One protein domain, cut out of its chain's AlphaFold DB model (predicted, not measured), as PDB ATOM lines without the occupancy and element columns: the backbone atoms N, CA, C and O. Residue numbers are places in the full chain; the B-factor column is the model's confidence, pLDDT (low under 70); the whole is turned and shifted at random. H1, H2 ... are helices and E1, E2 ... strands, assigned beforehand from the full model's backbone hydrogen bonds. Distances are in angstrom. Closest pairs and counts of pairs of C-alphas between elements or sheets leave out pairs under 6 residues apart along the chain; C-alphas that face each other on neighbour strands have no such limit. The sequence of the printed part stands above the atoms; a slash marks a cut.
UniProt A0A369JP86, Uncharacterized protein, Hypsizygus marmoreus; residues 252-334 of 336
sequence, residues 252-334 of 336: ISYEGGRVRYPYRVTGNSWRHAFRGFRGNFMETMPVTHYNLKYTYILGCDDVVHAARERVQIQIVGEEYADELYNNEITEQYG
ATOM      1  N   ILE A 252      60.909-101.390  88.916       83.06
ATOM      2  CA  ILE A 252      61.185-102.109  87.673       83.06
ATOM      3  C   ILE A 252      62.625-102.632  87.733       83.06
ATOM      4  O   ILE A 252      63.528-101.889  88.114       83.06
ATOM      5  N   SER A 253      62.846-103.897  87.361       71.12
ATOM      6  CA  SER A 253      64.207-104.406  87.172       71.12
ATOM      7  C   SER A 253      64.824-103.753  85.933       71.12
ATOM      8  O   SER A 253      64.268-103.839  84.831       71.12
ATOM      9  N   TYR A 254      65.959-103.080  86.120       61.38
ATOM     10  CA  TYR A 254      66.712-102.407  85.056       61.38
ATOM     11  C   TYR A 254      67.791-103.301  84.432       61.38
ATOM     12  O   TYR A 254      68.705-102.788  83.784       61.38
ATOM     13  N   GLU A 255      67.712-104.623  84.608       52.88
ATOM     14  CA  GLU A 255      68.517-105.565  83.826       52.88
ATOM     15  C   GLU A 255      68.110-105.429  82.347       52.88
ATOM     16  O   GLU A 255      67.086-105.947  81.908       52.88
ATOM     17  N   GLY A 256      68.846-104.589  81.609       54.41
ATOM     18  CA  GLY A 256      68.484-104.101  80.270       54.41
ATOM     19  C   GLY A 256      68.702-102.596  80.038       54.41
ATOM     20  O   GLY A 256      68.550-102.134  78.911       54.41
ATOM     21  N   GLY A 257      69.089-101.833  81.070       57.00
ATOM     22  CA  GLY A 257      69.391-100.399  80.992       57.00
ATOM     23  C   GLY A 257      68.357 -99.523  81.710       57.00
ATOM     24  O   GLY A 257      67.159 -99.808  81.720       57.00
ATOM     25  N   ARG A 258      68.821 -98.439  82.348       65.75
ATOM     26  CA  ARG A 258      67.963 -97.457  83.031       65.75
ATOM     27  C   ARG A 258      67.115 -96.716  81.991       65.75
ATOM     28  O   ARG A 258      67.673 -96.174  81.038       65.75
ATOM     29  N   VAL A 259      65.791 -96.660  82.181       75.00
ATOM     30  CA  VAL A 259      64.925 -95.785  81.369       75.00
ATOM     31  C   VAL A 259      65.379 -94.351  81.623       75.00
ATOM     32  O   VAL A 259      65.252 -93.851  82.740       75.00
ATOM     33  N   ARG A 260      65.970 -93.716  80.606       73.06
ATOM     34  CA  ARG A 260      66.363 -92.307  80.673       73.06
ATOM     35  C   ARG A 260      65.093 -91.455  80.651       73.06
ATOM     36  O   ARG A 260      64.261 -91.622  79.753       73.06
ATOM     37  N   TYR A 261      64.948 -90.597  81.661       80.00
ATOM     38  CA  TYR A 261      63.779 -89.737  81.881       80.00
ATOM     39  C   TYR A 261      62.470 -90.537  81.977       80.00
ATOM     40  O   TYR A 261      61.673 -90.532  81.034       80.00
ATOM     41  N   PRO A 262      62.259 -91.301  83.066       90.38
ATOM     42  CA  PRO A 262      60.989 -91.974  83.282       90.38
ATOM     43  C   PRO A 262      59.894 -90.942  83.571       90.38
ATOM     44  O   PRO A 262      60.120 -89.964  84.287       90.38
ATOM     45  N   TYR A 263      58.694 -91.174  83.045       93.56
ATOM     46  CA  TYR A 263      57.558 -90.295  83.299       93.56
ATOM     47  C   TYR A 263      57.198 -90.245  84.788       93.56
ATOM     48  O   TYR A 263      56.802 -91.250  85.379       93.56
ATOM     49  N   ARG A 264      57.275 -89.053  85.386       93.81
ATOM     50  CA  ARG A 264      56.830 -88.796  86.762       93.81
ATOM     51  C   ARG A 264      55.420 -88.228  86.768       93.81
ATOM     52  O   ARG A 264      55.215 -87.036  86.568       93.81
ATOM     53  N   VAL A 265      54.429 -89.074  87.034       95.62
ATOM     54  CA  VAL A 265      53.018 -88.656  86.986       95.62
ATOM     55  C   VAL A 265      52.654 -87.598  88.043       95.62
ATOM     56  O   VAL A 265      51.676 -86.872  87.872       95.62
ATOM     57  N   THR A 266      53.463 -87.446  89.095       94.50
ATOM     58  CA  THR A 266      53.313 -86.425  90.148       94.50
ATOM     59  C   THR A 266      53.493 -84.989  89.653       94.50
ATOM     60  O   THR A 266      53.028 -84.070  90.317       94.50
ATOM     61  N   GLY A 267      54.095 -84.780  88.474       93.00
ATOM     62  CA  GLY A 267      54.223 -83.463  87.836       93.00
ATOM     63  C   GLY A 267      52.904 -82.864  87.326       93.00
ATOM     64  O   GLY A 267      52.912 -81.821  86.673       93.00
ATOM     65  N   ASN A 268      51.773 -83.527  87.584       95.75
ATOM     66  CA  ASN A 268      50.459 -83.120  87.112       95.75
ATOM     67  C   ASN A 268      49.555 -82.591  88.231       95.75
ATOM     68  O   ASN A 268      49.491 -83.141  89.336       95.75
ATOM     69  N   SER A 269      48.765 -81.575  87.894       95.12
ATOM     70  CA  SER A 269      47.723 -81.001  88.743       95.12
ATOM     71  C   SER A 269      46.484 -80.617  87.936       95.12
ATOM     72  O   SER A 269      46.517 -80.511  86.712       95.12
ATOM     73  N   TRP A 270      45.367 -80.428  88.630       94.44
ATOM     74  CA  TRP A 270      44.104 -80.004  88.037       94.44
ATOM     75  C   TRP A 270      43.310 -79.151  89.017       94.44
ATOM     76  O   TRP A 270      43.504 -79.216  90.232       94.44
ATOM     77  N   ARG A 271      42.388 -78.353  88.483       91.69
ATOM     78  CA  ARG A 271      41.421 -77.594  89.274       91.69
ATOM     79  C   ARG A 271      40.055 -78.246  89.162       91.69
ATOM     80  O   ARG A 271      39.569 -78.490  88.060       91.69
ATOM     81  N   HIS A 272      39.420 -78.516  90.298       88.81
ATOM     82  CA  HIS A 272      38.018 -78.914  90.302       88.81
ATOM     83  C   HIS A 272      37.164 -77.647  90.316       88.81
ATOM     84  O   HIS A 272      37.232 -76.854  91.255       88.81
ATOM     85  N   ALA A 273      36.391 -77.431  89.253       84.25
ATOM     86  CA  ALA A 273      35.602 -76.223  89.079       84.25
ATOM     87  C   ALA A 273      34.106 -76.539  89.017       84.25
ATOM     88  O   ALA A 273      33.666 -77.525  88.423       84.25
ATOM     89  N   PHE A 274      33.318 -75.637  89.600       77.06
ATOM     90  CA  PHE A 274      31.867 -75.641  89.508       77.06
ATOM     91  C   PHE A 274      31.419 -74.392  88.752       77.06
ATOM     92  O   PHE A 274      31.675 -73.272  89.193       77.06
ATOM     93  N   ARG A 275      30.739 -74.557  87.612       68.88
ATOM     94  CA  ARG A 275      30.070 -73.438  86.926       68.88
ATOM     95  C   ARG A 275      28.583 -73.746  86.884       68.88
ATOM     96  O   ARG A 275      28.205 -74.711  86.238       68.88
ATOM     97  N   GLY A 276      27.765 -72.911  87.535       65.56
ATOM     98  CA  GLY A 276      26.329 -73.121  87.789       65.56
ATOM     99  C   GLY A 276      25.593 -74.026  86.788       65.56
ATOM    100  O   GLY A 276      25.176 -75.116  87.163       65.56
ATOM    101  N   PHE A 277      25.491 -73.609  85.519       59.66
ATOM    102  CA  PHE A 277      24.768 -74.341  84.462       59.66
ATOM    103  C   PHE A 277      25.567 -75.447  83.741       59.66
ATOM    104  O   PHE A 277      24.984 -76.214  82.986       59.66
ATOM    105  N   ARG A 278      26.891 -75.532  83.927       58.75
ATOM    106  CA  ARG A 278      27.769 -76.531  83.276       58.75
ATOM    107  C   ARG A 278      28.114 -77.726  84.175       58.75
ATOM    108  O   ARG A 278      28.859 -78.601  83.746       58.75
ATOM    109  N   GLY A 279      27.595 -77.757  85.403       72.25
ATOM    110  CA  GLY A 279      27.912 -78.801  86.376       72.25
ATOM    111  C   GLY A 279      29.366 -78.747  86.862       72.25
ATOM    112  O   GLY A 279      30.027 -77.702  86.801       72.25
ATOM    113  N   ASN A 280      29.852 -79.877  87.382       83.44
ATOM    114  CA  ASN A 280      31.241 -80.046  87.814       83.44
ATOM    115  C   ASN A 280      32.122 -80.421  86.621       83.44
ATOM    116  O   ASN A 280      31.744 -81.278  85.823       83.44
ATOM    117  N   PHE A 281      33.315 -79.843  86.530       86.50
ATOM    118  CA  PHE A 281      34.305 -80.233  85.528       86.50
ATOM    119  C   PHE A 281      35.726 -80.118  86.076       86.50
ATOM    120  O   PHE A 281      36.001 -79.346  87.000       86.50
ATOM    121  N   MET A 282      36.634 -80.891  85.482       89.88
ATOM    122  CA  MET A 282      38.063 -80.807  85.764       89.88
ATOM    123  C   MET A 282      38.710 -79.854  84.766       89.88
ATOM    124  O   MET A 282      38.696 -80.082  83.553       89.88
ATOM    125  N   GLU A 283      39.263 -78.771  85.282       90.06
ATOM    126  CA  GLU A 283      39.994 -77.784  84.510       90.06
ATOM    127  C   GLU A 283      41.486 -78.101  84.537       90.06
ATOM    128  O   GLU A 283      42.070 -78.387  85.584       90.06
ATOM    129  N   THR A 284      42.079 -78.102  83.348       91.75
ATOM    130  CA  THR A 284      43.460 -78.516  83.109       91.75
ATOM    131  C   THR A 284      44.028 -77.677  81.977       91.75
ATOM    132  O   THR A 284      43.326 -77.387  81.005       91.75
ATOM    133  N   MET A 285      45.300 -77.320  82.086       91.38
ATOM    134  CA  MET A 285      46.062 -76.665  81.032       91.38
ATOM    135  C   MET A 285      47.258 -77.537  80.665       91.38
ATOM    136  O   MET A 285      48.067 -77.832  81.547       91.38
ATOM    137  N   PRO A 286      47.387 -77.969  79.398       91.44
ATOM    138  CA  PRO A 286      48.544 -78.735  78.974       91.44
ATOM    139  C   PRO A 286      49.807 -77.864  78.963       91.44
ATOM    140  O   PRO A 286      49.818 -76.724  78.478       91.44
ATOM    141  N   VAL A 287      50.893 -78.432  79.472       91.12
ATOM    142  CA  VAL A 287      52.245 -77.894  79.393       91.12
ATOM    143  C   VAL A 287      53.013 -78.749  78.399       91.12
ATOM    144  O   VAL A 287      53.444 -79.856  78.709       91.12
ATOM    145  N   THR A 288      53.143 -78.224  77.185       87.81
ATOM    146  CA  THR A 288      53.927 -78.811  76.100       87.81
ATOM    147  C   THR A 288      55.150 -77.941  75.836       87.81
ATOM    148  O   THR A 288      55.071 -76.710  75.877       87.81
ATOM    149  N   HIS A 289      56.294 -78.568  75.576       88.31
ATOM    150  CA  HIS A 289      57.520 -77.879  75.179       88.31
ATOM    151  C   HIS A 289      58.442 -78.853  74.442       88.31
ATOM    152  O   HIS A 289      58.453 -80.031  74.771       88.31
ATOM    153  N   TYR A 290      59.257 -78.381  73.495       85.31
ATOM    154  CA  TYR A 290      60.173 -79.247  72.732       85.31
ATOM    155  C   TYR A 290      61.285 -79.876  73.593       85.31
ATOM    156  O   TYR A 290      61.850 -80.896  73.220       85.31
ATOM    157  N   ASN A 291      61.573 -79.270  74.749       88.75
ATOM    158  CA  ASN A 291      62.479 -79.816  75.768       88.75
ATOM    159  C   ASN A 291      61.794 -80.816  76.711       88.75
ATOM    160  O   ASN A 291      62.479 -81.424  77.524       88.75
ATOM    161  N   LEU A 292      60.468 -80.952  76.680       90.69
ATOM    162  CA  LEU A 292      59.764 -81.944  77.488       90.69
ATOM    163  C   LEU A 292      59.525 -83.184  76.646       90.69
ATOM    164  O   LEU A 292      59.031 -83.101  75.522       90.69
ATOM    165  N   LYS A 293      59.845 -84.338  77.217       93.38
ATOM    166  CA  LYS A 293      59.523 -85.625  76.619       93.38
ATOM    167  C   LYS A 293      58.030 -85.924  76.719       93.38
ATOM    168  O   LYS A 293      57.483 -86.546  75.813       93.38
ATOM    169  N   TYR A 294      57.389 -85.509  77.813       95.31
ATOM    170  CA  TYR A 294      55.976 -85.772  78.079       95.31
ATOM    171  C   TYR A 294      55.162 -84.488  78.205       95.31
ATOM    172  O   TYR A 294      55.625 -83.484  78.748       95.31
ATOM    173  N   THR A 295      53.897 -84.553  77.792       94.81
ATOM    174  CA  THR A 295      52.936 -83.493  78.094       94.81
ATOM    175  C   THR A 295      52.364 -83.639  79.503       94.81
ATOM    176  O   THR A 295      51.693 -84.625  79.834       94.81
ATOM    177  N   TYR A 296      52.554 -82.605  80.318       95.19
ATOM    178  CA  TYR A 296      51.958 -82.496  81.650       95.19
ATOM    179  C   TYR A 296      50.686 -81.648  81.622       95.19
ATOM    180  O   TYR A 296      50.454 -80.890  80.684       95.19
ATOM    181  N   ILE A 297      49.859 -81.752  82.659       94.75
ATOM    182  CA  ILE A 297      48.719 -80.857  82.880       94.75
ATOM    183  C   ILE A 297      48.821 -80.143  84.221       94.75
ATOM    184  O   ILE A 297      49.240 -80.734  85.215       94.75
ATOM    185  N   LEU A 298      48.397 -78.881  84.254       93.38
ATOM    186  CA  LEU A 298      48.343 -78.080  85.472       93.38
ATOM    187  C   LEU A 298      46.966 -77.445  85.687       93.38
ATOM    188  O   LEU A 298      46.245 -77.147  84.736       93.38
ATOM    189  N   GLY A 299      46.609 -77.238  86.956       89.19
ATOM    190  CA  GLY A 299      45.354 -76.599  87.372       89.19
ATOM    191  C   GLY A 299      45.459 -75.102  87.687       89.19
ATOM    192  O   GLY A 299      44.460 -74.513  88.103       89.19
ATOM    193  N   CYS A 300      46.649 -74.507  87.555       84.44
ATOM    194  CA  CYS A 300      46.940 -73.127  87.947       84.44
ATOM    195  C   CYS A 300      47.838 -72.426  86.918       84.44
ATOM    196  O   CYS A 300      48.947 -72.897  86.661       84.44
ATOM    197  N   ASP A 301      47.371 -71.302  86.375       80.94
ATOM    198  CA  ASP A 301      48.036 -70.533  85.315       80.94
ATOM    199  C   ASP A 301      49.423 -70.025  85.746       80.94
ATOM    200  O   ASP A 301      50.387 -70.154  84.993       80.94
ATOM    201  N   ASP A 302      49.563 -69.531  86.980       78.50
ATOM    202  CA  ASP A 302      50.845 -69.022  87.494       78.50
ATOM    203  C   ASP A 302      51.917 -70.123  87.531       78.50
ATOM    204  O   ASP A 302      53.067 -69.912  87.145       78.50
ATOM    205  N   VAL A 303      51.518 -71.343  87.906       79.06
ATOM    206  CA  VAL A 303      52.418 -72.505  87.931       79.06
ATOM    207  C   VAL A 303      52.772 -72.950  86.509       79.06
ATOM    208  O   VAL A 303      53.892 -73.388  86.266       79.06
ATOM    209  N   VAL A 304      51.854 -72.800  85.543       77.50
ATOM    210  CA  VAL A 304      52.147 -73.043  84.119       77.50
ATOM    211  C   VAL A 304      53.233 -72.097  83.621       77.50
ATOM    212  O   VAL A 304      54.140 -72.542  82.915       77.50
ATOM    213  N   HIS A 305      53.154 -70.815  83.973       80.19
ATOM    214  CA  HIS A 305      54.158 -69.830  83.579       80.19
ATOM    215  C   HIS A 305      55.528 -70.144  84.185       80.19
ATOM    216  O   HIS A 305      56.481 -70.314  83.424       80.19
ATOM    217  N   ALA A 306      55.606 -70.340  85.506       78.19
ATOM    218  CA  ALA A 306      56.855 -70.693  86.187       78.19
ATOM    219  C   ALA A 306      57.488 -71.977  85.619       78.19
ATOM    220  O   ALA A 306      58.676 -72.019  85.296       78.19
ATOM    221  N   ALA A 307      56.677 -73.014  85.390       78.19
ATOM    222  CA  ALA A 307      57.162 -74.270  84.832       78.19
ATOM    223  C   ALA A 307      57.675 -74.125  83.389       78.19
ATOM    224  O   ALA A 307      58.675 -74.743  83.022       78.19
ATOM    225  N   ARG A 308      57.028 -73.294  82.558       81.06
ATOM    226  CA  ARG A 308      57.496 -73.010  81.191       81.06
ATOM    227  C   ARG A 308      58.806 -72.232  81.188       81.06
ATOM    228  O   ARG A 308      59.690 -72.575  80.409       81.06
ATOM    229  N   GLU A 309      58.952 -71.240  82.062       82.25
ATOM    230  CA  GLU A 309      60.207 -70.496  82.223       82.25
ATOM    231  C   GLU A 309      61.352 -71.419  82.659       82.25
ATOM    232  O   GLU A 309      62.442 -71.371  82.088       82.25
ATOM    233  N   ARG A 310      61.097 -72.338  83.598       80.31
ATOM    234  CA  ARG A 310      62.106 -73.303  84.053       80.31
ATOM    235  C   ARG A 310      62.610 -74.207  82.930       80.31
ATOM    236  O   ARG A 310      63.804 -74.484  82.836       80.31
ATOM    237  N   VAL A 311      61.707 -74.663  82.070       81.00
ATOM    238  CA  VAL A 311      62.008 -75.575  80.956       81.00
ATOM    239  C   VAL A 311      62.754 -74.876  79.804       81.00
ATOM    240  O   VAL A 311      63.399 -75.545  78.990       81.00
ATOM    241  N   GLN A 312      62.709 -73.540  79.733       78.88
ATOM    242  CA  GLN A 312      63.468 -72.745  78.757       78.88
ATOM    243  C   GLN A 312      64.960 -72.614  79.099       78.88
ATOM    244  O   GLN A 312      65.740 -72.183  78.247       78.88
ATOM    245  N   ILE A 313      65.384 -72.995  80.310       67.19
ATOM    246  CA  ILE A 313      66.795 -72.965  80.708       67.19
ATOM    247  C   ILE A 313      67.605 -73.889  79.787       67.19
ATOM    248  O   ILE A 313      67.231 -75.033  79.534       67.19
ATOM    249  N   GLN A 314      68.726 -73.375  79.273       58.97
ATOM    250  CA  GLN A 314      69.596 -74.087  78.342       58.97
ATOM    251  C   GLN A 314      70.135 -75.365  78.997       58.97
ATOM    252  O   GLN A 314      70.912 -75.317  79.951       58.97
ATOM    253  N   ILE A 315      69.707 -76.517  78.487       63.44
ATOM    254  CA  ILE A 315      70.085 -77.808  79.040       63.44
ATOM    255  C   ILE A 315      71.492 -78.165  78.548       63.44
ATOM    256  O   ILE A 315      71.678 -78.669  77.442       63.44
ATOM    257  N   VAL A 316      72.515 -77.880  79.352       57.50
ATOM    258  CA  VAL A 316      73.877 -78.352  79.071       57.50
ATOM    259  C   VAL A 316      73.991 -79.798  79.561       57.50
ATOM    260  O   VAL A 316      74.228 -80.034  80.740       57.50
ATOM    261  N   GLY A 317      73.817 -80.765  78.658       64.38
ATOM    262  CA  GLY A 317      74.141 -82.180  78.902       64.38
ATOM    263  C   GLY A 317      72.972 -83.150  79.128       64.38
ATOM    264  O   GLY A 317      73.212 -84.353  79.079       64.38
ATOM    265  N   GLU A 318      71.734 -82.680  79.306       65.12
ATOM    266  CA  GLU A 318      70.523 -83.529  79.328       65.12
ATOM    267  C   GLU A 318      69.731 -83.380  78.011       65.12
ATOM    268  O   GLU A 318      69.738 -82.318  77.389       65.12
ATOM    269  N   GLU A 319      69.063 -84.446  77.561       78.69
ATOM    270  CA  GLU A 319      68.261 -84.437  76.321       78.69
ATOM    271  C   GLU A 319      66.860 -83.842  76.549       78.69
ATOM    272  O   GLU A 319      66.299 -83.216  75.652       78.69
ATOM    273  N   TYR A 320      66.320 -83.989  77.767       84.81
ATOM    274  CA  TYR A 320      64.992 -83.506  78.145       84.81
ATOM    275  C   TYR A 320      64.981 -82.846  79.534       84.81
ATOM    276  O   TYR A 320      65.728 -83.226  80.435       84.81
ATOM    277  N   ALA A 321      64.093 -81.867  79.720       87.94
ATOM    278  CA  ALA A 321      63.927 -81.059  80.929       87.94
ATOM    279  C   ALA A 321      62.870 -81.602  81.904       87.94
ATOM    280  O   ALA A 321      62.526 -80.906  82.859       87.94
ATOM    281  N   ASP A 322      62.330 -82.807  81.704       89.50
ATOM    282  CA  ASP A 322      61.263 -83.349  82.555       89.50
ATOM    283  C   ASP A 322      61.657 -83.376  84.039       89.50
ATOM    284  O   ASP A 322      60.832 -83.077  84.898       89.50
ATOM    285  N   GLU A 323      62.915 -83.672  84.378       87.56
ATOM    286  CA  GLU A 323      63.362 -83.631  85.778       87.56
ATOM    287  C   GLU A 323      63.371 -82.209  86.351       87.56
ATOM    288  O   GLU A 323      62.886 -82.003  87.462       87.56
ATOM    289  N   LEU A 324      63.845 -81.224  85.581       86.38
ATOM    290  CA  LEU A 324      63.818 -79.811  85.976       86.38
ATOM    291  C   LEU A 324      62.382 -79.317  86.164       86.38
ATOM    292  O   LEU A 324      62.090 -78.654  87.157       86.38
ATOM    293  N   TYR A 325      61.489 -79.688  85.242       88.94
ATOM    294  CA  TYR A 325      60.061 -79.410  85.342       88.94
ATOM    295  C   TYR A 325      59.474 -80.008  86.623       88.94
ATOM    296  O   TYR A 325      58.833 -79.304  87.394       88.94
ATOM    297  N   ASN A 326      59.711 -81.294  86.890       86.62
ATOM    298  CA  ASN A 326      59.143 -81.943  88.072       86.62
ATOM    299  C   ASN A 326      59.674 -81.333  89.374       86.62
ATOM    300  O   ASN A 326      58.897 -81.190  90.313       86.62
ATOM    301  N   ASN A 327      60.949 -80.939  89.423       87.06
ATOM    302  CA  ASN A 327      61.514 -80.256  90.586       87.06
ATOM    303  C   ASN A 327      60.828 -78.903  90.831       87.06
ATOM    304  O   ASN A 327      60.439 -78.630  91.960       87.06
ATOM    305  N   GLU A 328      60.591 -78.111  89.780       87.19
ATOM    306  CA  GLU A 328      59.841 -76.850  89.879       87.19
ATOM    307  C   GLU A 328      58.425 -77.078  90.413       87.19
ATOM    308  O   GLU A 328      57.984 -76.407  91.340       87.19
ATOM    309  N   ILE A 329      57.710 -78.075  89.884       86.31
ATOM    310  CA  ILE A 329      56.366 -78.408  90.370       86.31
ATOM    311  C   ILE A 329      56.397 -78.825  91.848       86.31
ATOM    312  O   ILE A 329      55.509 -78.445  92.615       86.31
ATOM    313  N   THR A 330      57.408 -79.585  92.269       85.75
ATOM    314  CA  THR A 330      57.595 -79.939  93.680       85.75
ATOM    315  C   THR A 330      57.880 -78.708  94.541       85.75
ATOM    316  O   THR A 330      57.274 -78.582  95.601       85.75
ATOM    317  N   GLU A 331      58.713 -77.771  94.089       85.31
ATOM    318  CA  GLU A 331      58.996 -76.519  94.804       85.31
ATOM    319  C   GLU A 331      57.737 -75.646  94.949       85.31
ATOM    320  O   GLU A 331      57.425 -75.193  96.052       85.31
ATOM    321  N   GLN A 332      56.957 -75.481  93.876       83.12
ATOM    322  CA  GLN A 332      55.751 -74.640  93.858       83.12
ATOM    323  C   GLN A 332      54.630 -75.163  94.764       83.12
ATOM    324  O   GLN A 332      53.895 -74.385  95.374       83.12
ATOM    325  N   TYR A 333      54.475 -76.485  94.864       79.38
ATOM    326  CA  TYR A 333      53.412 -77.098  95.667       79.38
ATOM    327  C   TYR A 333      53.891 -77.667  97.020       79.38
ATOM    328  O   TYR A 333      53.058 -78.131  97.804       79.38
ATOM    329  N   GLY A 334      55.198 -77.651  97.300       70.94
ATOM    330  CA  GLY A 334      55.838 -78.292  98.456       70.94
ATOM    331  C   GLY A 334      55.945 -79.821  98.351       70.94
ATOM    332  O   GLY A 334      55.338 -80.444  97.480       70.94
TER     333      GLY A 334
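Overview. This is residues 252 to 334 of the 336 residues of an uncharacterized protein of Hypsizygus marmoreus (UniProt A0A369JP86). A narrow two-strand hairpin, E1 and E2, makes one end of the long axis, and its second strand runs on into a small two-strand hairpin, E3 and E4. Helix H1 packs on that small sheet, helix H2 folds back on H1 as a helical hairpin, and residues 252 to 259 stick out as a free tail. The printed part has 83 residues with four named strands and then two named helices, in the order E1 E2 E3 E4 H1 H2; both sheets are antiparallel. The class is mixed, helices and strands, with under half of the residues, 41, in named elements. The whole is loose, with a radius of gyration of the C-alphas of 15.2 A, and elongated, spanning 52 by 31 by 24 A.

Arrangement. After residues 252 to 268, which hold no named element, E1, residues 269 to 275, and E2, residues 279 to 283, form an antiparallel hairpin at 154 degrees, with N 271 and O 283 2.9 A apart and N 283 and O 271 2.8 A apart, both within hydrogen-bond range. E2 runs on at 13 degrees into E3, residues 285 to 287, and the two meet only through their link. E3 and E4, residues 296 to 298, are an antiparallel hairpin at 140 degrees, with N 285 and O 298 2.8 A apart, within hydrogen-bond range. The closest C-alphas of E1 and E4 are those of Ser 269 and Leu 298, 4.4 A. The closest C-alphas of E3 and H1, residues 301 to 311, are those of Val 287 and Val 304, 6.8 A. H1 and H2, residues 322 to 333, touch, closest at the C-alphas of Ala 307 and Tyr 325, 5.9 A. They form a helical hairpin, running opposite ways at a tilt of 36 degrees, only just steep. H2 is apart from E1, E2, E3 and E4. In H1 and H2 every O i to N i+4 pair is within hydrogen-bond range.

Along the chain. E1 begins at C-alpha 269 (47.723, -81.001, 88.743) and is 19.3 A long from first to last C-alpha; E2 is 12.3 A long. E3 and E4 have three residues each. H1 is 15.5 A long and begins at C-alpha 301 (48.036, -70.533, 85.315). H2 is 16.5 A long and ends at C-alpha 333 (53.412, -77.098, 95.667).

Size, cuts and confidence. The two C-alphas farthest apart are those of Glu 255 and Phe 277, 53.8 A. Without the free residues 252 to 259, the body spans 50 by 22 by 20 A. The printed part has no cut, and no link between named elements is long. The mean pLDDT of the printed part is 81.6; it is under 70 at residues 254 to 258, 275 to 278 and 313 to 318.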